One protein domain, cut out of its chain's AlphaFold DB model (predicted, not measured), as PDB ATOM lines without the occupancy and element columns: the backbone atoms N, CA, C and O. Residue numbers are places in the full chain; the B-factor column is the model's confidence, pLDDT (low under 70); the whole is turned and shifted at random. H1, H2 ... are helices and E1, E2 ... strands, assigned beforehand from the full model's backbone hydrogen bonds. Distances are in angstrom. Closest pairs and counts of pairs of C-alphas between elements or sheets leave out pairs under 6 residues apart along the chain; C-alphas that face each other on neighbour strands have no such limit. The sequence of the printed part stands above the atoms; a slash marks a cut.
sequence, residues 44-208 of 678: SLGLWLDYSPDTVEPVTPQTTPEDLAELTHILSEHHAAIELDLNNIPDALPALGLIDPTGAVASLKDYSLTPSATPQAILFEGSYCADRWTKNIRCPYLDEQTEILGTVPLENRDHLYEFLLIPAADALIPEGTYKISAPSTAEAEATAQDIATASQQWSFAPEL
ATOM      1  N   SER A  44      47.466 -36.255 -20.918       49.12
ATOM      2  CA  SER A  44      46.463 -36.450 -21.957       49.12
ATOM      3  C   SER A  44      46.870 -35.796 -23.270       49.12
ATOM      4  O   SER A  44      47.224 -34.614 -23.276       49.12
ATOM      5  N   LEU A  45      46.753 -36.530 -24.370       41.62
ATOM      6  CA  LEU A  45      46.976 -36.036 -25.727       41.62
ATOM      7  C   LEU A  45      45.661 -36.127 -26.516       41.62
ATOM      8  O   LEU A  45      45.028 -37.180 -26.526       41.62
ATOM      9  N   GLY A  46      45.238 -35.026 -27.142       41.38
ATOM     10  CA  GLY A  46      44.103 -35.031 -28.066       41.38
ATOM     11  C   GLY A  46      44.528 -35.585 -29.425       41.38
ATOM     12  O   GLY A  46      45.601 -35.246 -29.914       41.38
ATOM     13  N   LEU A  47      43.703 -36.440 -30.011       44.00
ATOM     14  CA  LEU A  47      43.876 -37.028 -31.332       44.00
ATOM     15  C   LEU A  47      42.575 -36.796 -32.109       44.00
ATOM     16  O   LEU A  47      41.510 -37.224 -31.670       44.00
ATOM     17  N   TRP A  48      42.654 -36.112 -33.247       42.16
ATOM     18  CA  TRP A  48      41.526 -35.972 -34.166       42.16
ATOM     19  C   TRP A  48      41.649 -37.016 -35.277       42.16
ATOM     20  O   TRP A  48      42.700 -37.149 -35.905       42.16
ATOM     21  N   LEU A  49      40.581 -37.777 -35.507       47.81
ATOM     22  CA  LEU A  49      40.458 -38.657 -36.666       47.81
ATOM     23  C   LEU A  49      39.446 -38.002 -37.619       47.81
ATOM     24  O   LEU A  49      38.276 -37.913 -37.261       47.81
ATOM     25  N   ASP A  50      39.895 -37.507 -38.781       41.88
ATOM     26  CA  ASP A  50      39.041 -36.846 -39.789       41.88
ATOM     27  C   ASP A  50      39.052 -37.609 -41.132       41.88
ATOM     28  O   ASP A  50      39.981 -38.361 -41.449       41.88
ATOM     29  N   TYR A  51      38.010 -37.412 -41.940       38.19
ATOM     30  CA  TYR A  51      37.900 -37.884 -43.319       38.19
ATOM     31  C   TYR A  51      38.485 -36.840 -44.277       38.19
ATOM     32  O   TYR A  51      38.097 -35.676 -44.268       38.19
ATOM     33  N   SER A  52      39.387 -37.252 -45.175       34.41
ATOM     34  CA  SER A  52      39.855 -36.369 -46.250       34.41
ATOM     35  C   SER A  52      38.807 -36.308 -47.376       34.41
ATOM     36  O   SER A  52      38.594 -37.321 -48.044       34.41
ATOM     37  N   PRO A  53      38.191 -35.143 -47.660       33.59
ATOM     38  CA  PRO A  53      37.094 -35.023 -48.627       33.59
ATOM     39  C   PRO A  53      37.522 -35.062 -50.108       33.59
ATOM     40  O   PRO A  53      36.695 -34.844 -50.993       33.59
ATOM     41  N   ASP A  54      38.795 -35.322 -50.419       33.09
ATOM     42  CA  ASP A  54      39.342 -35.140 -51.772       33.09
ATOM     43  C   ASP A  54      39.161 -36.347 -52.723       33.09
ATOM     44  O   ASP A  54      39.617 -36.300 -53.872       33.09
ATOM     45  N   THR A  55      38.479 -37.426 -52.318       36.34
ATOM     46  CA  THR A  55      38.182 -38.562 -53.209       36.34
ATOM     47  C   THR A  55      36.728 -38.542 -53.699       36.34
ATOM     48  O   THR A  55      35.766 -38.624 -52.949       36.34
ATOM     49  N   VAL A  56      36.567 -38.431 -55.022       34.97
ATOM     50  CA  VAL A  56      35.299 -38.193 -55.751       34.97
ATOM     51  C   VAL A  56      34.356 -39.419 -55.785       34.97
ATOM     52  O   VAL A  56      33.345 -39.409 -56.481       34.97
ATOM     53  N   GLU A  57      34.626 -40.468 -55.009       34.22
ATOM     54  CA  GLU A  57      33.704 -41.594 -54.820       34.22
ATOM     55  C   GLU A  57      33.591 -41.923 -53.321       34.22
ATOM     56  O   GLU A  57      34.622 -42.164 -52.685       34.22
ATOM     57  N   PRO A  58      32.373 -41.946 -52.743       35.62
ATOM     58  CA  PRO A  58      32.172 -42.243 -51.335       35.62
ATOM     59  C   PRO A  58      32.372 -43.742 -51.124       35.62
ATOM     60  O   PRO A  58      31.452 -44.548 -51.251       35.62
ATOM     61  N   VAL A  59      33.600 -44.135 -50.816       40.84
ATOM     62  CA  VAL A  59      33.828 -45.369 -50.074       40.84
ATOM     63  C   VAL A  59      33.627 -44.972 -48.622       40.84
ATOM     64  O   VAL A  59      34.511 -44.338 -48.059       40.84
ATOM     65  N   THR A  60      32.461 -45.268 -48.038       46.44
ATOM     66  CA  THR A  60      32.284 -45.210 -46.578       46.44
ATOM     67  C   THR A  60      33.420 -46.025 -45.966       46.44
ATOM     68  O   THR A  60      33.449 -47.242 -46.195       46.44
ATOM     69  N   PRO A  61      34.382 -45.394 -45.274       46.72
ATOM     70  CA  PRO A  61      35.429 -46.128 -44.595       46.72
ATOM     71  C   PRO A  61      34.743 -46.959 -43.517       46.72
ATOM     72  O   PRO A  61      34.124 -46.414 -42.610       46.72
ATOM     73  N   GLN A  62      34.769 -48.280 -43.648       59.00
ATOM     74  CA  GLN A  62      34.276 -49.153 -42.593       59.00
ATOM     75  C   GLN A  62      35.485 -49.595 -41.794       59.00
ATOM     76  O   GLN A  62      36.335 -50.315 -42.319       59.00
ATOM     77  N   THR A  63      35.553 -49.182 -40.533       69.50
ATOM     78  CA  THR A  63      36.350 -49.927 -39.561       69.50
ATOM     79  C   THR A  63      35.906 -51.378 -39.559       69.50
ATOM     80  O   THR A  63      34.730 -51.674 -39.783       69.50
ATOM     81  N   THR A  64      36.828 -52.275 -39.275       83.00
ATOM     82  CA  THR A  64      36.555 -53.691 -39.073       83.00
ATOM     83  C   THR A  64      36.693 -54.053 -37.593       83.00
ATOM     84  O   THR A  64      37.387 -53.352 -36.852       83.00
ATOM     85  N   PRO A  65      36.068 -55.149 -37.131       83.06
ATOM     86  CA  PRO A  65      36.341 -55.713 -35.807       83.06
ATOM     87  C   PRO A  65      37.837 -55.940 -35.538       83.06
ATOM     88  O   PRO A  65      38.307 -55.816 -34.406       83.06
ATOM     89  N   GLU A  66      38.603 -56.262 -36.582       88.06
ATOM     90  CA  GLU A  66      40.049 -56.416 -36.500       88.06
ATOM     91  C   GLU A  66      40.762 -55.106 -36.116       88.06
ATOM     92  O   GLU A  66      41.730 -55.157 -35.356       88.06
ATOM     93  N   ASP A  67      40.249 -53.947 -36.542       88.19
ATOM     94  CA  ASP A  67      40.826 -52.634 -36.222       88.19
ATOM     95  C   ASP A  67      40.666 -52.306 -34.727       88.19
ATOM     96  O   ASP A  67      41.595 -51.809 -34.089       88.19
ATOM     97  N   LEU A  68      39.518 -52.646 -34.123       89.31
ATOM     98  CA  LEU A  68      39.301 -52.490 -32.678       89.31
ATOM     99  C   LEU A  68      40.205 -53.422 -31.863       89.31
ATOM    100  O   LEU A  68      40.738 -53.025 -30.818       89.31
ATOM    101  N   ALA A  69      40.412 -54.650 -32.340       90.69
ATOM    102  CA  ALA A  69      41.338 -55.588 -31.714       90.69
ATOM    103  C   ALA A  69      42.789 -55.081 -31.781       90.69
ATOM    104  O   ALA A  69      43.516 -55.167 -30.787       90.69
ATOM    105  N   GLU A  70      43.204 -54.518 -32.917       93.12
ATOM    106  CA  GLU A  70      44.527 -53.916 -33.095       93.12
ATOM    107  C   GLU A  70      44.699 -52.650 -32.238       93.12
ATOM    108  O   GLU A  70      45.700 -52.535 -31.530       93.12
ATOM    109  N   LEU A  71      43.704 -51.758 -32.181       92.12
ATOM    110  CA  LEU A  71      43.716 -50.597 -31.283       92.12
ATOM    111  C   LEU A  71      43.858 -51.023 -29.815       92.12
ATOM    112  O   LEU A  71      44.706 -50.504 -29.090       92.12
ATOM    113  N   THR A  72      43.071 -52.010 -29.379       93.38
ATOM    114  CA  THR A  72      43.143 -52.556 -28.013       93.38
ATOM    115  C   THR A  72      44.522 -53.158 -27.727       93.38
ATOM    116  O   THR A  72      45.047 -53.023 -26.617       93.38
ATOM    117  N   HIS A  73      45.136 -53.804 -28.720       95.31
ATOM    118  CA  HIS A  73      46.492 -54.325 -28.609       95.31
ATOM    119  C   HIS A  73      47.522 -53.200 -28.430       95.31
ATOM    120  O   HIS A  73      48.299 -53.270 -27.479       95.31
ATOM    121  N   ILE A  74      47.472 -52.144 -29.251       95.12
ATOM    122  CA  ILE A  74      48.367 -50.977 -29.147       95.12
ATOM    123  C   ILE A  74      48.232 -50.317 -27.769       95.12
ATOM    124  O   ILE A  74      49.228 -50.111 -27.077       95.12
ATOM    125  N   LEU A  75      47.003 -50.050 -27.315       95.19
ATOM    126  CA  LEU A  75      46.752 -49.478 -25.987       95.19
ATOM    127  C   LEU A  75      47.315 -50.361 -24.861       95.19
ATOM    128  O   LEU A  75      47.866 -49.851 -23.884       95.19
ATOM    129  N   SER A  76      47.239 -51.685 -25.019       95.19
ATOM    130  CA  SER A  76      47.816 -52.639 -24.065       95.19
ATOM    131  C   SER A  76      49.341 -52.579 -24.009       95.19
ATOM    132  O   SER A  76      49.910 -52.676 -22.921       95.19
ATOM    133  N   GLU A  77      50.005 -52.436 -25.158       96.19
ATOM    134  CA  GLU A  77      51.470 -52.356 -25.234       96.19
ATOM    135  C   GLU A  77      52.022 -51.085 -24.582       96.19
ATOM    136  O   GLU A  77      53.086 -51.135 -23.963       96.19
ATOM    137  N   HIS A  78      51.279 -49.978 -24.665       94.00
ATOM    138  CA  HIS A  78      51.679 -48.672 -24.126       94.00
ATOM    139  C   HIS A  78      51.085 -48.336 -22.753       94.00
ATOM    140  O   HIS A  78      51.183 -47.196 -22.305       94.00
ATOM    141  N   HIS A  79      50.435 -49.294 -22.081       94.00
ATOM    142  CA  HIS A  79      49.745 -49.049 -20.805       94.00
ATOM    143  C   HIS A  79      48.826 -47.816 -20.846       94.00
ATOM    144  O   HIS A  79      48.782 -47.017 -19.905       94.00
ATOM    145  N   ALA A  80      48.135 -47.648 -21.971       93.56
ATOM    146  CA  ALA A  80      47.358 -46.469 -22.293       93.56
ATOM    147  C   ALA A  80      45.856 -46.772 -22.320       93.56
ATOM    148  O   ALA A  80      45.421 -47.917 -22.456       93.56
ATOM    149  N   ALA A  81      45.070 -45.706 -22.224       93.25
ATOM    150  CA  ALA A  81      43.632 -45.699 -22.419       93.25
ATOM    151  C   ALA A  81      43.256 -44.656 -23.469       93.25
ATOM    152  O   ALA A  81      43.962 -43.658 -23.642       93.25
ATOM    153  N   ILE A  82      42.123 -44.862 -24.131       92.06
ATOM    154  CA  ILE A  82      41.536 -43.870 -25.029       92.06
ATOM    155  C   ILE A  82      40.112 -43.549 -24.574       92.06
ATOM    156  O   ILE A  82      39.293 -44.445 -24.374       92.06
ATOM    157  N   GLU A  83      39.843 -42.263 -24.371       89.50
ATOM    158  CA  GLU A  83      38.514 -41.710 -24.108       89.50
ATOM    159  C   GLU A  83      38.006 -41.065 -25.401       89.50
ATOM    160  O   GLU A  83      38.746 -40.350 -26.076       89.50
ATOM    161  N   LEU A  84      36.755 -41.323 -25.748       84.38
ATOM    162  CA  LEU A  84      36.076 -40.756 -26.902       84.38
ATOM    163  C   LEU A  84      34.882 -39.949 -26.408       84.38
ATOM    164  O   LEU A  84      33.996 -40.488 -25.741       84.38
ATOM    165  N   ASP A  85      34.857 -38.666 -26.755       78.62
ATOM    166  CA  ASP A  85      33.690 -37.830 -26.502       78.62
ATOM    167  C   ASP A  85      32.614 -38.142 -27.543       78.62
ATOM    168  O   ASP A  85      32.688 -37.676 -28.685       78.62
ATOM    169  N   LEU A  86      31.639 -38.964 -27.148       72.81
ATOM    170  CA  LEU A  86      30.543 -39.325 -28.034       72.81
ATOM    171  C   LEU A  86      29.583 -38.147 -28.221       72.81
ATOM    172  O   LEU A  86      28.944 -38.137 -29.261       72.81
ATOM    173  N   ASN A  87      29.558 -37.135 -27.331       63.38
ATOM    174  CA  ASN A  87      28.648 -35.971 -27.382       63.38
ATOM    175  C   ASN A  87      28.780 -35.122 -28.653       63.38
ATOM    176  O   ASN A  87      27.851 -34.401 -29.005       63.38
ATOM    177  N   ASN A  88      29.927 -35.188 -29.335       54.56
ATOM    178  CA  ASN A  88      30.174 -34.426 -30.562       54.56
ATOM    179  C   ASN A  88      29.828 -35.202 -31.843       54.56
ATOM    180  O   ASN A  88      30.010 -34.673 -32.941       54.56
ATOM    181  N   ILE A  89      29.347 -36.439 -31.716       55.38
ATOM    182  CA  ILE A  89      28.807 -37.211 -32.834       55.38
ATOM    183  C   ILE A  89      27.338 -36.784 -33.009       55.38
ATOM    184  O   ILE A  89      26.628 -36.646 -32.016       55.38
ATOM    185  N   PRO A  90      26.840 -36.528 -34.230       40.56
ATOM    186  CA  PRO A  90      25.402 -36.356 -34.445       40.56
ATOM    187  C   PRO A  90      24.633 -37.524 -33.796       40.56
ATOM    188  O   PRO A  90      25.042 -38.671 -33.954       40.56
ATOM    189  N   ASP A  91      23.588 -37.230 -33.013       47.75
ATOM    190  CA  ASP A  91      22.814 -38.211 -32.213       47.75
ATOM    191  C   ASP A  91      23.580 -38.869 -31.066       47.75
ATOM    192  O   ASP A  91      23.264 -39.978 -30.626       47.75
ATOM    193  N   ALA A  92      24.593 -38.169 -30.570       51.00
ATOM    194  CA  ALA A  92      25.358 -38.610 -29.436       51.00
ATOM    195  C   ALA A  92      24.481 -39.034 -28.262       51.00
ATOM    196  O   ALA A  92      23.755 -38.235 -27.661       51.00
ATOM    197  N   LEU A  93      24.653 -40.288 -27.859       58.38
ATOM    198  CA  LEU A  93      24.356 -40.679 -26.495       58.38
ATOM    199  C   LEU A  93      25.123 -39.721 -25.569       58.38
ATOM    200  O   LEU A  93      26.295 -39.469 -25.857       58.38
ATOM    201  N   PRO A  94      24.512 -39.220 -24.476       72.50
ATOM    202  CA  PRO A  94      25.198 -38.449 -23.441       72.50
ATOM    203  C   PRO A  94      26.233 -39.341 -22.740       72.50
ATOM    204  O   PRO A  94      26.037 -39.813 -21.622       72.50
ATOM    205  N   ALA A  95      27.310 -39.681 -23.433       81.25
ATOM    206  CA  ALA A  95      28.142 -40.829 -23.131       81.25
ATOM    207  C   ALA A  95      29.597 -40.574 -23.497       81.25
ATOM    208  O   ALA A  95      29.941 -39.733 -24.325       81.25
ATOM    209  N   LEU A  96      30.470 -41.348 -22.868       86.06
ATOM    210  CA  LEU A  96      31.898 -41.340 -23.151       86.06
ATOM    211  C   LEU A  96      32.310 -42.743 -23.542       86.06
ATOM    212  O   LEU A  96      32.133 -43.675 -22.759       86.06
ATOM    213  N   GLY A  97      32.871 -42.896 -24.735       88.94
ATOM    214  CA  GLY A  97      33.522 -44.137 -25.121       88.94
ATOM    215  C   GLY A  97      34.818 -44.296 -24.331       88.94
ATOM    216  O   GLY A  97      35.582 -43.340 -24.205       88.94
ATOM    217  N   LEU A  98      35.085 -45.485 -23.796       92.62
ATOM    218  CA  LEU A  98      36.332 -45.767 -23.091       92.62
ATOM    219  C   LEU A  98      36.865 -47.152 -23.457       92.62
ATOM    220  O   LEU A  98      36.156 -48.151 -23.340       92.62
ATOM    221  N   ILE A  99      38.138 -47.206 -23.848       93.50
ATOM    222  CA  ILE A  99      38.893 -48.454 -24.005       93.50
ATOM    223  C   ILE A  99      40.148 -48.329 -23.144       93.50
ATOM    224  O   ILE A  99      41.016 -47.496 -23.412       93.50
ATOM    225  N   ASP A 100      40.237 -49.147 -22.097       94.31
ATOM    226  CA  ASP A 100      41.368 -49.158 -21.166       94.31
ATOM    227  C   ASP A 100      41.733 -50.600 -20.785       94.31
ATOM    228  O   ASP A 100      41.372 -51.096 -19.713       94.31
ATOM    229  N   PRO A 101      42.463 -51.316 -21.653       93.56
ATOM    230  CA  PRO A 101      42.768 -52.723 -21.426       93.56
ATOM    231  C   PRO A 101      43.774 -52.948 -20.287       93.56
ATOM    232  O   PRO A 101      44.032 -54.096 -19.916       93.56
ATOM    233  N   THR A 102      44.367 -51.881 -19.738       90.56
ATOM    234  CA  THR A 102      45.442 -51.972 -18.736       90.56
ATOM    235  C   THR A 102      45.079 -51.397 -17.372       90.56
ATOM    236  O   THR A 102      45.843 -51.592 -16.423       90.56
ATOM    237  N   GLY A 103      43.925 -50.740 -17.246       88.94
ATOM    238  CA  GLY A 103      43.533 -50.034 -16.028       88.94
ATOM    239  C   GLY A 103      44.348 -48.758 -15.806       88.94
ATOM    240  O   GLY A 103      44.664 -48.424 -14.660       88.94
ATOM    241  N   ALA A 104      44.734 -48.070 -16.884       87.19
ATOM    242  CA  ALA A 104      45.398 -46.772 -16.835       87.19
ATOM    243  C   ALA A 104      44.515 -45.704 -16.160       87.19
ATOM    244  O   ALA A 104      45.031 -44.800 -15.499       87.19
ATOM    245  N   VAL A 105      43.188 -45.829 -16.256       86.44
ATOM    246  CA  VAL A 105      42.224 -44.971 -15.565       86.44
ATOM    247  C   VAL A 105      42.054 -45.447 -14.123       86.44
ATOM    248  O   VAL A 105      41.212 -46.281 -13.797       86.44
ATOM    249  N   ALA A 106      42.867 -44.894 -13.220       83.56
ATOM    250  CA  ALA A 106      42.953 -45.347 -11.829       83.56
ATOM    251  C   ALA A 106      41.616 -45.320 -11.058       83.56
ATOM    252  O   ALA A 106      41.411 -46.150 -10.167       83.56
ATOM    253  N   SER A 107      40.715 -44.391 -11.394       83.44
ATOM    254  CA  SER A 107      39.367 -44.288 -10.813       83.44
ATOM    255  C   SER A 107      38.450 -45.452 -11.207       83.44
ATOM    256  O   SER A 107      37.485 -45.726 -10.499       83.44
ATOM    257  N   LEU A 108      38.777 -46.179 -12.280       90.25
ATOM    258  CA  LEU A 108      37.984 -47.279 -12.832       90.25
ATOM    259  C   LEU A 108      38.699 -48.638 -12.771       90.25
ATOM    260  O   LEU A 108      38.218 -49.609 -13.344       90.25
ATOM    261  N   LYS A 109      39.812 -48.745 -12.037       88.88
ATOM    262  CA  LYS A 109      40.632 -49.970 -11.917       88.88
ATOM    263  C   LYS A 109      39.881 -51.224 -11.441       88.88
ATOM    264  O   LYS A 109      40.388 -52.332 -11.591       88.88
ATOM    265  N   ASP A 110      38.733 -51.041 -10.791       91.81
ATOM    266  CA  ASP A 110      37.904 -52.132 -10.273       91.81
ATOM    267  C   ASP A 110      36.952 -52.695 -11.352       91.81
ATOM    268  O   ASP A 110      36.297 -53.714 -11.125       91.81
ATOM    269  N   TYR A 111      36.906 -52.069 -12.533       92.75
ATOM    270  CA  TYR A 111      36.129 -52.493 -13.695       92.75
ATOM    271  C   TYR A 111      37.036 -53.093 -14.775       92.75
ATOM    272  O   TYR A 111      38.172 -52.670 -14.975       92.75
ATOM    273  N   SER A 112      36.516 -54.082 -15.503       92.50
ATOM    274  CA  SER A 112      37.156 -54.575 -16.722       92.50
ATOM    275  C   SER A 112      36.744 -53.673 -17.879       92.50
ATOM    276  O   SER A 112      35.590 -53.713 -18.286       92.50
ATOM    277  N   LEU A 113      37.676 -52.873 -18.397       93.44
ATOM    278  CA  LEU A 113      37.423 -51.904 -19.472       93.44
ATOM    279  C   LEU A 113      37.941 -52.372 -20.843       93.44
ATOM    280  O   LEU A 113      38.105 -51.580 -21.772       93.44
ATOM    281  N   THR A 114      38.227 -53.668 -20.959       92.38
ATOM    282  CA  THR A 114      38.572 -54.315 -22.225       92.38
ATOM    283  C   THR A 114      37.289 -54.654 -22.989       92.38
ATOM    284  O   THR A 114      36.384 -55.223 -22.373       92.38
ATOM    285  N   PRO A 115      37.219 -54.392 -24.310       92.25
ATOM    286  CA  PRO A 115      36.077 -54.778 -25.129       92.25
ATOM    287  C   PRO A 115      35.700 -56.253 -24.939       92.25
ATOM    288  O   PRO A 115      36.562 -57.140 -24.936       92.25
ATOM    289  N   SER A 116      34.406 -56.507 -24.742       91.94
ATOM    290  CA  SER A 116      33.855 -57.822 -24.387       91.94
ATOM    291  C   SER A 116      32.923 -58.356 -25.484       91.94
ATOM    292  O   SER A 116      32.726 -57.701 -26.497       91.94
ATOM    293  N   ALA A 117      32.335 -59.546 -25.331       91.69
ATOM    294  CA  ALA A 117      31.392 -60.068 -26.332       91.69
ATOM    295  C   ALA A 117      30.117 -59.212 -26.482       91.69
ATOM    296  O   ALA A 117      29.458 -59.279 -27.511       91.69
ATOM    297  N   THR A 118      29.767 -58.435 -25.457       91.38
ATOM    298  CA  THR A 118      28.649 -57.485 -25.456       91.38
ATOM    299  C   THR A 118      29.146 -56.108 -25.014       91.38
ATOM    300  O   THR A 118      30.135 -56.037 -24.272       91.38
ATOM    301  N   PRO A 119      28.494 -55.009 -25.433       91.75
ATOM    302  CA  PRO A 119      28.845 -53.690 -24.924       91.75
ATOM    303  C   PRO A 119      28.624 -53.645 -23.409       91.75
ATOM    304  O   PRO A 119      27.757 -54.340 -22.871       91.75
ATOM    305  N   GLN A 120      29.420 -52.844 -22.711       95.44
ATOM    306  CA  GLN A 120      29.316 -52.683 -21.263       95.44
ATOM    307  C   GLN A 120      29.202 -51.204 -20.909       95.44
ATOM    308  O   GLN A 120      29.725 -50.351 -21.623       95.44
ATOM    309  N   ALA A 121      28.529 -50.888 -19.807       94.88
ATOM    310  CA  ALA A 121      28.356 -49.518 -19.353       94.88
ATOM    311  C   ALA A 121      28.649 -49.356 -17.860       94.88
ATOM    312  O   ALA A 121      28.301 -50.210 -17.039       94.88
ATOM    313  N   ILE A 122      29.245 -48.223 -17.499       95.00
ATOM    314  CA  ILE A 122      29.398 -47.771 -16.113       95.00
ATOM    315  C   ILE A 122      28.643 -46.455 -15.984       95.00
ATOM    316  O   ILE A 122      28.927 -45.499 -16.695       95.00
ATOM    317  N   LEU A 123      27.667 -46.404 -15.090       93.62
ATOM    318  CA  LEU A 123      26.765 -45.261 -14.972       93.62
ATOM    319  C   LEU A 123      27.360 -44.202 -14.043       93.62
ATOM    320  O   LEU A 123      27.986 -44.540 -13.037       93.62
ATOM    321  N   PHE A 124      27.138 -42.921 -14.318       90.62
ATOM    322  CA  PHE A 124      27.592 -41.875 -13.401       90.62
ATOM    323  C   PHE A 124      26.614 -41.697 -12.240       90.62
ATOM    324  O   PHE A 124      25.411 -41.597 -12.449       90.62
ATOM    325  N   GLU A 125      27.083 -41.650 -10.997       88.25
ATOM    326  CA  GLU A 125      26.212 -41.405  -9.846       88.25
ATOM    327  C   GLU A 125      25.501 -40.053  -9.979       88.25
ATOM    328  O   GLU A 125      26.111 -39.041 -10.321       88.25
ATOM    329  N   GLY A 126      24.197 -40.042  -9.698       80.44
ATOM    330  CA  GLY A 126      23.355 -38.859  -9.873       80.44
ATOM    331  C   GLY A 126      22.921 -38.594 -11.317       80.44
ATOM    332  O   GLY A 126      22.108 -37.698 -11.524       80.44
ATOM    333  N   SER A 127      23.408 -39.376 -12.287       82.00
ATOM    334  CA  SER A 127      22.860 -39.384 -13.645       82.00
ATOM    335  C   SER A 127      21.481 -40.037 -13.688       82.00
ATOM    336  O   SER A 127      21.109 -40.829 -12.808       82.00
ATOM    337  N   TYR A 128      20.733 -39.738 -14.742       77.38
ATOM    338  CA  TYR A 128      19.438 -40.345 -14.989       77.38
ATOM    339  C   TYR A 128      19.543 -41.873 -15.141       77.38
ATOM    340  O   TYR A 128      18.763 -42.621 -14.535       77.38
ATOM    341  N   CYS A 129      20.536 -42.369 -15.878       81.94
ATOM    342  CA  CYS A 129      20.700 -43.807 -16.066       81.94
ATOM    343  C   CYS A 129      21.067 -44.533 -14.768       81.94
ATOM    344  O   CYS A 129      20.539 -45.622 -14.518       81.94
ATOM    345  N   ALA A 130      21.888 -43.926 -13.903       88.44
ATOM    346  CA  ALA A 130      22.169 -44.484 -12.581       88.44
ATOM    347  C   ALA A 130      20.917 -44.535 -11.691       88.44
ATOM    348  O   ALA A 130      20.667 -45.566 -11.062       88.44
ATOM    349  N   ASP A 131      20.103 -43.476 -11.659       82.88
ATOM    350  CA  ASP A 131      18.863 -43.454 -10.871       82.88
ATOM    351  C   ASP A 131      17.900 -44.573 -11.303       82.88
ATOM    352  O   ASP A 131      17.430 -45.349 -10.461       82.88
ATOM    353  N   ARG A 132      17.689 -44.767 -12.611       82.19
ATOM    354  CA  ARG A 132      16.880 -45.893 -13.109       82.19
ATOM    355  C   ARG A 132      17.437 -47.244 -12.704       82.19
ATOM    356  O   ARG A 132      16.683 -48.090 -12.219       82.19
ATOM    357  N   TRP A 133      18.741 -47.443 -12.878       89.88
ATOM    358  CA  TRP A 133      19.384 -48.704 -12.533       89.88
ATOM    359  C   TRP A 133      19.167 -49.053 -11.057       89.88
ATOM    360  O   TRP A 133      18.800 -50.184 -10.738       89.88
ATOM    361  N   THR A 134      19.264 -48.069 -10.153       87.75
ATOM    362  CA  THR A 134      18.976 -48.284  -8.721       87.75
ATOM    363  C   THR A 134      17.512 -48.633  -8.436       87.75
ATOM    364  O   THR A 134      17.227 -49.366  -7.487       87.75
ATOM    365  N   LYS A 135      16.584 -48.168  -9.279       86.50
ATOM    366  CA  LYS A 135      15.153 -48.514  -9.245       86.50
ATOM    367  C   LYS A 135      14.834 -49.827  -9.966       86.50
ATOM    368  O   LYS A 135      13.665 -50.200 -10.046       86.50
ATOM    369  N   ASN A 136      15.849 -50.548 -10.453       89.00
ATOM    370  CA  ASN A 136      15.706 -51.756 -11.264       89.00
ATOM    371  C   ASN A 136      14.924 -51.504 -12.568       89.00
ATOM    372  O   ASN A 136      14.156 -52.353 -13.025       89.00
ATOM    373  N   ILE A 137      15.115 -50.316 -13.144       82.12
ATOM    374  CA  ILE A 137      14.575 -49.905 -14.436       82.12
ATOM    375  C   ILE A 137      15.745 -49.732 -15.412       82.12
ATOM    376  O   ILE A 137      16.826 -49.278 -15.038       82.12
ATOM    377  N   ARG A 138      15.554 -50.120 -16.673       79.44
ATOM    378  CA  ARG A 138      16.596 -50.028 -17.700       79.44
ATOM    379  C   ARG A 138      16.803 -48.580 -18.151       79.44
ATOM    380  O   ARG A 138      15.822 -47.876 -18.377       79.44
ATOM    381  N   CYS A 139      18.058 -48.164 -18.322       79.19
ATOM    382  CA  CYS A 139      18.432 -46.915 -18.995       79.19
ATOM    383  C   CYS A 139      18.044 -46.988 -20.489       79.19
ATOM    384  O   CYS A 139      18.499 -47.914 -21.160       79.19
ATOM    385  N   PRO A 140      17.222 -46.059 -21.016       75.94
ATOM    386  CA  PRO A 140      16.752 -46.096 -22.406       75.94
ATOM    387  C   PRO A 140      17.853 -45.767 -23.419       75.94
ATOM    388  O   PRO A 140      17.754 -46.151 -24.574       75.94
ATOM    389  N   TYR A 141      18.921 -45.100 -22.979       75.12
ATOM    390  CA  TYR A 141      20.085 -44.789 -23.807       75.12
ATOM    391  C   TYR A 141      21.019 -45.993 -24.023       75.12
ATOM    392  O   TYR A 141      21.996 -45.883 -24.757       75.12
ATOM    393  N   LEU A 142      20.763 -47.132 -23.367       81.25
ATOM    394  CA  LEU A 142      21.585 -48.336 -23.477       81.25
ATOM    395  C   LEU A 142      20.829 -49.448 -24.204       81.25
ATOM    396  O   LEU A 142      19.768 -49.883 -23.745       81.25
ATOM    397  N   ASP A 143      21.444 -49.963 -25.275       81.19
ATOM    398  CA  ASP A 143      20.934 -51.102 -26.046       81.19
ATOM    399  C   ASP A 143      20.605 -52.303 -25.152       81.19
ATOM    400  O   ASP A 143      21.202 -52.484 -24.080       81.19
ATOM    401  N   GLU A 144      19.687 -53.151 -25.630       81.94
ATOM    402  CA  GLU A 144      19.180 -54.316 -24.930       81.94
ATOM    403  C   GLU A 144      20.252 -55.283 -24.426       81.94
ATOM    404  O   GLU A 144      20.079 -55.929 -23.381       81.94
ATOM    405  N   GLN A 145      21.383 -55.320 -25.118       86.69
ATOM    406  CA  GLN A 145      22.479 -56.240 -24.864       86.69
ATOM    407  C   GLN A 145      23.584 -55.620 -24.001       86.69
ATOM    408  O   GLN A 145      24.515 -56.327 -23.622       86.69
ATOM    409  N   THR A 146      23.479 -54.331 -23.655       91.62
ATOM    410  CA  THR A 146      24.502 -53.646 -22.858       91.62
ATOM    411  C   THR A 146      24.489 -54.110 -21.405       91.62
ATOM    412  O   THR A 146      23.485 -53.978 -20.700       91.62
ATOM    413  N   GLU A 147      25.625 -54.619 -20.935       94.94
ATOM    414  CA  GLU A 147      25.822 -55.039 -19.549       94.94
ATOM    415  C   GLU A 147      26.194 -53.840 -18.666       94.94
ATOM    416  O   GLU A 147      27.216 -53.189 -18.875       94.94
ATOM    417  N   ILE A 148      25.394 -53.552 -17.638       95.38
ATOM    418  CA  ILE A 148      25.697 -52.485 -16.676       95.38
ATOM    419  C   ILE A 148      26.597 -53.042 -15.569       95.38
ATOM    420  O   ILE A 148      26.172 -53.879 -14.772       95.38
ATOM    421  N   LEU A 149      27.833 -52.546 -15.494       94.81
ATOM    422  CA  LEU A 149      28.842 -53.013 -14.539       94.81
ATOM    423  C   LEU A 149      28.688 -52.386 -13.148       94.81
ATOM    424  O   LEU A 149      29.086 -52.981 -12.146       94.81
ATOM    425  N   GLY A 150      28.130 -51.178 -13.063       94.75
ATOM    426  CA  GLY A 150      27.926 -50.470 -11.800       94.75
ATOM    427  C   GLY A 150      27.795 -48.961 -11.970       94.75
ATOM    428  O   GLY A 150      27.512 -48.474 -13.064       94.75
ATOM    429  N   THR A 151      27.998 -48.235 -10.869       93.38
ATOM    430  CA  THR A 151      27.960 -46.768 -10.815       93.38
ATOM    431  C   THR A 151      29.285 -46.200 -10.309       93.38
ATOM    432  O   THR A 151      29.906 -46.811  -9.440       93.38
ATOM    433  N   VAL A 152      29.687 -45.027 -10.801       91.56
ATOM    434  CA  VAL A 152      30.883 -44.297 -10.341       91.56
ATOM    435  C   VAL A 152      30.577 -42.818 -10.107       91.56
ATOM    436  O   VAL A 152      29.784 -42.246 -10.855       91.56
ATOM    437  N   PRO A 153      31.177 -42.168  -9.097       87.69
ATOM    438  CA  PRO A 153      30.929 -40.756  -8.825       87.69
ATOM    439  C   PRO A 153      31.336 -39.873 -10.009       87.69
ATOM    440  O   PRO A 153      32.413 -40.037 -10.585       87.69
ATOM    441  N   LEU A 154      30.483 -38.904 -10.355       74.50
ATOM    442  CA  LEU A 154      30.797 -37.877 -11.346       74.50
ATOM    443  C   LEU A 154      31.703 -36.814 -10.701       74.50
ATOM    444  O   LEU A 154      31.231 -35.816 -10.157       74.50
ATOM    445  N   GLU A 155      33.017 -37.031 -10.701       65.62
ATOM    446  CA  GLU A 155      33.954 -36.024 -10.198       65.62
ATOM    447  C   GLU A 155      34.074 -34.856 -11.199       65.62
ATOM    448  O   GLU A 155      34.613 -35.014 -12.291       65.62
ATOM    449  N   ASN A 156      33.590 -33.667 -10.810       52.53
ATOM    450  CA  ASN A 156      33.849 -32.379 -11.478       52.53
ATOM    451  C   ASN A 156      33.451 -32.268 -12.968       52.53
ATOM    452  O   ASN A 156      34.099 -31.534 -13.712       52.53
ATOM    453  N   ARG A 157      32.386 -32.937 -13.419       58.66
ATOM    454  CA  ARG A 157      31.870 -32.746 -14.786       58.66
ATOM    455  C   ARG A 157      30.530 -32.033 -14.800       58.66
ATOM    456  O   ARG A 157      29.708 -32.220 -13.905       58.66
ATOM    457  N   ASP A 158      30.314 -31.268 -15.861       52.12
ATOM    458  CA  ASP A 158      28.991 -30.806 -16.247       52.12
ATOM    459  C   ASP A 158      28.066 -32.015 -16.417       52.12
ATOM    460  O   ASP A 158      28.475 -33.058 -16.935       52.12
ATOM    461  N   HIS A 159      26.829 -31.886 -15.938       55.16
ATOM    462  CA  HIS A 159      25.812 -32.940 -15.821       55.16
ATOM    463  C   HIS A 159      25.300 -33.497 -17.170       55.16
ATOM    464  O   HIS A 159      24.167 -33.952 -17.255       55.16
ATOM    465  N   LEU A 160      26.105 -33.423 -18.229       66.31
ATOM    466  CA  LEU A 160      25.741 -33.785 -19.597       66.31
ATOM    467  C   LEU A 160      26.042 -35.247 -19.942       66.31
ATOM    468  O   LEU A 160      25.600 -35.702 -20.987       66.31
ATOM    469  N   TYR A 161      26.796 -35.978 -19.113       81.50
ATOM    470  CA  TYR A 161      27.095 -37.392 -19.351       81.50
ATOM    471  C   TYR A 161      26.321 -38.302 -18.395       81.50
ATOM    472  O   TYR A 161      26.330 -38.110 -17.180       81.50
ATOM    473  N   GLU A 162      25.723 -39.346 -18.954       83.69
ATOM    474  CA  GLU A 162      24.915 -40.356 -18.277       83.69
ATOM    475  C   GLU A 162      25.726 -41.613 -17.927       83.69
ATOM    476  O   GLU A 162      25.563 -42.202 -16.855       83.69
ATOM    477  N   PHE A 163      26.637 -42.025 -18.812       89.69
ATOM    478  CA  PHE A 163      27.433 -43.239 -18.628       89.69
ATOM    479  C   PHE A 163      28.741 -43.244 -19.428       89.69
ATOM    480  O   PHE A 163      28.932 -42.509 -20.395       89.69
ATOM    481  N   LEU A 164      29.643 -44.131 -19.017       91.62
ATOM    482  CA  LEU A 164      30.791 -44.600 -19.783       91.62
ATOM    483  C   LEU A 164      30.390 -45.844 -20.557       91.62
ATOM    484  O   LEU A 164      29.845 -46.771 -19.960       91.62
ATOM    485  N   LEU A 165      30.696 -45.880 -21.848       92.44
ATOM    486  CA  LEU A 165      30.436 -47.005 -22.732       92.44
ATOM    487  C   LEU A 165      31.755 -47.689 -23.104       92.44
ATOM    488  O   LEU A 165      32.648 -47.075 -23.688       92.44
ATOM    489  N   ILE A 166      31.853 -48.977 -22.796       94.19
ATOM    490  CA  ILE A 166      32.906 -49.865 -23.282       94.19
ATOM    491  C   ILE A 166      32.329 -50.627 -24.482       94.19
ATOM    492  O   ILE A 166      31.319 -51.326 -24.328       94.19
ATOM    493  N   PRO A 167      32.923 -50.499 -25.681       91.69
ATOM    494  CA  PRO A 167      32.381 -51.131 -26.877       91.69
ATOM    495  C   PRO A 167      32.467 -52.663 -26.804       91.69
ATOM    496  O   PRO A 167      33.305 -53.232 -26.099       91.69
ATOM    497  N   ALA A 168      31.612 -53.343 -27.569       91.44
ATOM    498  CA  ALA A 168      31.780 -54.770 -27.832       91.44
ATOM    499  C   ALA A 168      33.049 -55.015 -28.667       91.44
ATOM    500  O   ALA A 168      33.496 -54.142 -29.403       91.44
ATOM    501  N   ALA A 169      33.628 -56.207 -28.580       89.19
ATOM    502  CA  ALA A 169      34.857 -56.582 -29.275       89.19
ATOM    503  C   ALA A 169      34.694 -56.643 -30.803       89.19
ATOM    504  O   ALA A 169      35.689 -56.593 -31.519       89.19
ATOM    505  N   ASP A 170      33.462 -56.764 -31.293       86.25
ATOM    506  CA  ASP A 170      33.099 -56.709 -32.710       86.25
ATOM    507  C   ASP A 170      32.506 -55.358 -33.136       86.25
ATOM    508  O   ASP A 170      32.061 -55.212 -34.276       86.25
ATOM    509  N   ALA A 171      32.507 -54.363 -32.243       83.88
ATOM    510  CA  ALA A 171      32.014 -53.035 -32.554       83.88
ATOM    511  C   ALA A 171      32.952 -52.291 -33.509       83.88
ATOM    512  O   ALA A 171      34.169 -52.485 -33.533       83.88
ATOM    513  N   LEU A 172      32.352 -51.385 -34.271       83.25
ATOM    514  CA  LEU A 172      33.063 -50.440 -35.115       83.25
ATOM    515  C   LEU A 172      33.610 -49.281 -34.274       83.25
ATOM    516  O   LEU A 172      33.006 -48.910 -33.266       83.25
ATOM    517  N   ILE A 173      34.739 -48.704 -34.692       79.81
ATOM    518  CA  ILE A 173      35.303 -47.513 -34.047       79.81
ATOM    519  C   ILE A 173      34.617 -46.285 -34.676       79.81
ATOM    520  O   ILE A 173      34.814 -46.036 -35.864       79.81
ATOM    521  N   PRO A 174      33.786 -45.532 -33.934       71.44
ATOM    522  CA  PRO A 174      33.061 -44.389 -34.495       71.44
ATOM    523  C   PRO A 174      33.998 -43.212 -34.819       71.44
ATOM    524  O   PRO A 174      35.073 -43.078 -34.251       71.44
ATOM    525  N   GLU A 175      33.618 -42.315 -35.719       68.56
ATOM    526  CA  GLU A 175      34.421 -41.113 -35.991       68.56
ATOM    527  C   GLU A 175      34.332 -40.116 -34.820       68.56
ATOM    528  O   GLU A 175      33.290 -40.004 -34.174       68.56
ATOM    529  N   GLY A 176      35.417 -39.391 -34.516       68.25
ATOM    530  CA  GLY A 176      35.383 -38.393 -33.445       68.25
ATOM    531  C   GLY A 176      36.739 -37.925 -32.918       68.25
ATOM    532  O   GLY A 176      37.805 -38.229 -33.457       68.25
ATOM    533  N   THR A 177      36.678 -37.145 -31.834       70.00
ATOM    534  CA  THR A 177      37.862 -36.679 -31.101       70.00
ATOM    535  C   THR A 177      38.203 -37.645 -29.982       70.00
ATOM    536  O   THR A 177      37.408 -37.881 -29.074       70.00
ATOM    537  N   TYR A 178      39.434 -38.130 -30.007       80.12
ATOM    538  CA  TYR A 178      39.960 -39.074 -29.045       80.12
ATOM    539  C   TYR A 178      40.922 -38.398 -28.086       80.12
ATOM    540  O   TYR A 178      41.678 -37.495 -28.445       80.12
ATOM    541  N   LYS A 179      40.940 -38.876 -26.852       83.19
ATOM    542  CA  LYS A 179      41.867 -38.444 -25.820       83.19
ATOM    543  C   LYS A 179      42.644 -39.646 -25.318       83.19
ATOM    544  O   LYS A 179      42.091 -40.529 -24.672       83.19
ATOM    545  N   ILE A 180      43.938 -39.665 -25.607       86.88
ATOM    546  CA  ILE A 180      44.844 -40.724 -25.165       86.88
ATOM    547  C   ILE A 180      45.370 -40.363 -23.781       86.88
ATOM    548  O   ILE A 180      45.856 -39.249 -23.572       86.88
ATOM    549  N   SER A 181      45.304 -41.314 -22.859       83.88
ATOM    550  CA  SER A 181      45.925 -41.231 -21.540       83.88
ATOM    551  C   SER A 181      46.974 -42.299 -21.384       83.88
ATOM    552  O   SER A 181      46.678 -43.477 -21.535       83.88
ATOM    553  N   ALA A 182      48.186 -41.880 -21.043       87.00
ATOM    554  CA  ALA A 182      49.308 -42.779 -20.825       87.00
ATOM    555  C   ALA A 182      50.140 -42.328 -19.608       87.00
ATOM    556  O   ALA A 182      50.054 -41.155 -19.209       87.00
ATOM    557  N   PRO A 183      50.966 -43.220 -19.022       87.50
ATOM    558  CA  PRO A 183      51.771 -42.929 -17.831       87.50
ATOM    559  C   PRO A 183      52.744 -41.753 -17.994       87.50
ATOM    560  O   PRO A 183      53.235 -41.203 -17.006       87.50
ATOM    561  N   SER A 184      53.057 -41.357 -19.231       85.69
ATOM    562  CA  SER A 184      53.874 -40.182 -19.531       85.69
ATOM    563  C   SER A 184      53.525 -39.564 -20.886       85.69
ATOM    564  O   SER A 184      52.951 -40.217 -21.752       85.69
ATOM    565  N   THR A 185      53.935 -38.312 -21.108       79.00
ATOM    566  CA  THR A 185      53.729 -37.611 -22.388       79.00
ATOM    567  C   THR A 185      54.416 -38.330 -23.541       79.00
ATOM    568  O   THR A 185      53.837 -38.472 -24.607       79.00
ATOM    569  N   ALA A 186      55.635 -38.826 -23.309       84.25
ATOM    570  CA  ALA A 186      56.391 -39.564 -24.314       84.25
ATOM    571  C   ALA A 186      55.691 -40.874 -24.709       84.25
ATOM    572  O   ALA A 186      55.748 -41.281 -25.862       84.25
ATOM    573  N   GLU A 187      55.022 -41.522 -23.756       86.31
ATOM    574  CA  GLU A 187      54.257 -42.747 -23.992       86.31
ATOM    575  C   GLU A 187      52.924 -42.449 -24.688       86.31
ATOM    576  O   GLU A 187      52.556 -43.161 -25.614       86.31
ATOM    577  N   ALA A 188      52.260 -41.335 -24.355       83.62
ATOM    578  CA  ALA A 188      51.078 -40.870 -25.083       83.62
ATOM    579  C   ALA A 188      51.409 -40.523 -26.547       83.62
ATOM    580  O   ALA A 188      50.673 -40.911 -27.450       83.62
ATOM    581  N   GLU A 189      52.531 -39.837 -26.792       84.31
ATOM    582  CA  GLU A 189      53.026 -39.532 -28.142       84.31
ATOM    583  C   GLU A 189      53.383 -40.806 -28.920       84.31
ATOM    584  O   GLU A 189      53.016 -40.925 -30.090       84.31
ATOM    585  N   ALA A 190      54.052 -41.770 -28.278       87.88
ATOM    586  CA  ALA A 190      54.369 -43.060 -28.890       87.88
ATOM    587  C   ALA A 190      53.097 -43.851 -29.237       87.88
ATOM    588  O   ALA A 190      52.959 -44.314 -30.366       87.88
ATOM    589  N   THR A 191      52.136 -43.915 -28.310       89.44
ATOM    590  CA  THR A 191      50.825 -44.547 -28.526       89.44
ATOM    591  C   THR A 191      50.110 -43.912 -29.716       89.44
ATOM    592  O   THR A 191      49.651 -44.610 -30.613       89.44
ATOM    593  N   ALA A 192      50.048 -42.577 -29.765       86.19
ATOM    594  CA  ALA A 192      49.404 -41.846 -30.852       86.19
ATOM    595  C   ALA A 192      50.077 -42.112 -32.205       86.19
ATOM    596  O   ALA A 192      49.395 -42.258 -33.218       86.19
ATOM    597  N   GLN A 193      51.408 -42.200 -32.228       86.50
ATOM    598  CA  GLN A 193      52.166 -42.502 -33.438       86.50
ATOM    599  C   GLN A 193      51.928 -43.938 -33.931       86.50
ATOM    600  O   GLN A 193      51.815 -44.151 -35.145       86.50
ATOM    601  N   ASP A 194      51.817 -44.905 -33.023       90.38
ATOM    602  CA  ASP A 194      51.525 -46.299 -33.369       90.38
ATOM    603  C   ASP A 194      50.077 -46.462 -33.849       90.38
ATOM    604  O   ASP A 194      49.862 -47.078 -34.894       90.38
ATOM    605  N   ILE A 195      49.110 -45.803 -33.195       88.31
ATOM    606  CA  ILE A 195      47.718 -45.715 -33.671       88.31
ATOM    607  C   ILE A 195      47.673 -45.103 -35.072       88.31
ATOM    608  O   ILE A 195      47.053 -45.665 -35.969       88.31
ATOM    609  N   ALA A 196      48.366 -43.985 -35.305       82.06
ATOM    610  CA  ALA A 196      48.387 -43.349 -36.618       82.06
ATOM    611  C   ALA A 196      49.023 -44.245 -37.692       82.06
ATOM    612  O   ALA A 196      48.559 -44.271 -38.831       82.06
ATOM    613  N   THR A 197      50.054 -45.013 -37.339       84.69
ATOM    614  CA  THR A 197      50.704 -45.957 -38.258       84.69
ATOM    615  C   THR A 197      49.789 -47.135 -38.597       84.69
ATOM    616  O   THR A 197      49.699 -47.506 -39.769       84.69
ATOM    617  N   ALA A 198      49.083 -47.692 -37.609       82.38
ATOM    618  CA  ALA A 198      48.071 -48.726 -37.825       82.38
ATOM    619  C   ALA A 198      46.899 -48.188 -38.662       82.38
ATOM    620  O   ALA A 198      46.490 -48.812 -39.638       82.38
ATOM    621  N   SER A 199      46.476 -46.946 -38.408       72.00
ATOM    622  CA  SER A 199      45.385 -46.293 -39.138       72.00
ATOM    623  C   SER A 199      45.665 -46.025 -40.617       72.00
ATOM    624  O   SER A 199      44.719 -45.857 -41.371       72.00
ATOM    625  N   GLN A 200      46.928 -46.034 -41.068       65.69
ATOM    626  CA  GLN A 200      47.257 -45.996 -42.503       65.69
ATOM    627  C   GLN A 200      46.946 -47.316 -43.227       65.69
ATOM    628  O   GLN A 200      46.916 -47.346 -44.459       65.69
ATOM    629  N   GLN A 201      46.787 -48.417 -42.486       58.59
ATOM    630  CA  GLN A 201      46.341 -49.709 -43.020       58.59
ATOM    631  C   GLN A 201      44.816 -49.795 -43.063       58.59
ATOM    632  O   GLN A 201      44.253 -50.517 -43.887       58.59
ATOM    633  N   TRP A 202      44.170 -49.023 -42.201       59.47
ATOM    634  CA  TRP A 202      42.743 -48.774 -42.185       59.47
ATOM    635  C   TRP A 202      42.440 -47.625 -43.169       59.47
ATOM    636  O   TRP A 202      43.323 -46.867 -43.574       59.47
ATOM    637  N   SER A 203      41.203 -47.473 -43.627       44.84
ATOM    638  CA  SER A 203      40.837 -46.399 -44.564       44.84
ATOM    639  C   SER A 203      40.671 -45.037 -43.863       44.84
ATOM    640  O   SER A 203      39.641 -44.394 -44.019       44.84
ATOM    641  N   PHE A 204      41.666 -44.588 -43.092       47.94
ATOM    642  CA  PHE A 204      41.628 -43.317 -42.358       47.94
ATOM    643  C   PHE A 204      42.604 -42.275 -42.912       47.94
ATOM    644  O   PHE A 204      43.668 -42.601 -43.444       47.94
ATOM    645  N   ALA A 205      42.266 -40.998 -42.723       40.69
ATOM    646  CA  ALA A 205      43.198 -39.884 -42.845       40.69
ATOM    647  C   ALA A 205      43.504 -39.338 -41.435       40.69
ATOM    648  O   ALA A 205      42.864 -38.393 -40.989       40.69
ATOM    649  N   PRO A 206      44.459 -39.923 -40.688       40.91
ATOM    650  CA  PRO A 206      44.797 -39.404 -39.367       40.91
ATOM    651  C   PRO A 206      45.388 -37.990 -39.493       40.91
ATOM    652  O   PRO A 206      46.487 -37.822 -40.032       40.91
ATOM    653  N   GLU A 207      44.702 -36.976 -38.965       40.88
ATOM    654  CA  GLU A 207      45.292 -35.657 -38.728       40.88
ATOM    655  C   GLU A 207      45.695 -35.561 -37.254       40.88
ATOM    656  O   GLU A 207      44.933 -35.196 -36.362       40.88
ATOM    657  N   LEU A 208      46.937 -35.966 -36.988       40.16
ATOM    658  CA  LEU A 208      47.521 -35.981 -35.651       40.16
ATOM    659  C   LEU A 208      47.805 -34.539 -35.175       40.16
ATOM    660  O   LEU A 208      48.934 -34.054 -35.290       40.16
TER     661      LEU A 208
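This is residues 44 to 208 of the 678 residues of an uncharacterized protein of Corynebacterium spheniscorum (UniProt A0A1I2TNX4). A single long, strongly twisted sheet of eight strands runs through the domain, with three helices over one face: H1 and H3 side by side over the E3 to E1 part, and the short H2 over the E5, E4 and E6 end. The loop of residues 51 to 64, beyond E1, makes one end of the long axis, and H2 with the residues just after it makes the other. The printed part has 165 residues, with three named helices and eight named strands in the order E1 H1 E2 E3 E4 H2 E5 E6 E7 H3 E8; the mixed sheet runs E5 E4 E6 E3 E2 E7 E1 E8. The class is mixed, helices and strands, with 77 of the 165 residues in named elements, under half. The whole is compact, with a radius of gyration of the C-alphas of 16.1 A and spans of 50 by 38 by 30 A.

Begin with the sheet. Find C-alpha 44 at (46.463, -36.450, -21.957), where E1 begins; it runs to residue 50, 19.3 A away. E7, residues 176 to 182, is also 19.3 A long. E2 is residues 81 to 85, E3 is 95 to 99, E4 is 120 to 124 and E6 is 163 to 166. E5, residues 147 to 152, is 15.0 A long. E8, residues 205 to 207, ends at C-alpha 207, at (45.292, -35.657, -38.728). Of the helices, H1 is residues 65 to 77, 18.8 A long, and H2 is residues 128 to 134, 10.1 A long. H3, residues 185 to 199, is 20.6 A long; look for its start at C-alpha 185, at (53.729, -37.611, -22.388).

Start at E2 and E3, an antiparallel hairpin with N 84 and O 97 2.8 A apart. E2 and E7 are antiparallel, with N 83 and O 179 2.9 A apart. E7 and E1 are antiparallel, with N 47 and O 178 2.8 A apart. E8, an edge strand, is antiparallel to E1; the C-alphas of 49 and 206 face each other at 5.2 A, but no backbone N and O are within hydrogen-bond range across this pair. From E3 the other way, E6 is parallel to it, with N 165 and O 96 2.8 A apart. E4 is antiparallel to E6, with N 122 and O 164 2.9 A apart. E5, the other edge strand, is parallel to E4, with N 121 and O 147 2.8 A apart. The three helices on one face make two layers, a sheet and a layer of helices. H3 is over E7 and E1 at a height over the sheet of 7.8 A, and runs along the strands, at 18 degrees to E1 on the local plane; its closest C-alpha pair with E7 is Ala 182 and Ala 188, 5.0 A. H1 touches H3 with residues 70 to 75 alone, closest at the C-alphas of Leu 71 and Ile 195, 6.7 A, at a shallow tilt of 23 degrees, opposite ways. H1 is only just over E3, with 3 of its 13 C-alphas falling on it, at a height over the sheet of 9.4 A. H2 is over E4 at a height over the sheet of 8.6 A and runs across the strands, at 68 degrees to E4 on the local plane. H2 is apart from H1 and H3. E4, H2, E5 form a strand-helix-strand unit, two parallel neighbour strands with a helix between them in the chain. E1, H1, E2 and E7, H3, E8 are split units, each with another strand between its two in the sheet. The three crossovers are right-handed. In H1, H2 and H3 every O i to N i+4 pair is within hydrogen-bond range.

The two C-alphas farthest apart are those of Val 56 and Lys 135, at 51.7 A. The printed part has no cut. The long links are E1 to H1, E3 to E4 and H2 to E5. The mean pLDDT of the printed part is 77.0; look for values under 70 in residues 44 to 63, 87 to 93, 155 to 160, 175 to 176 and 200 to 208.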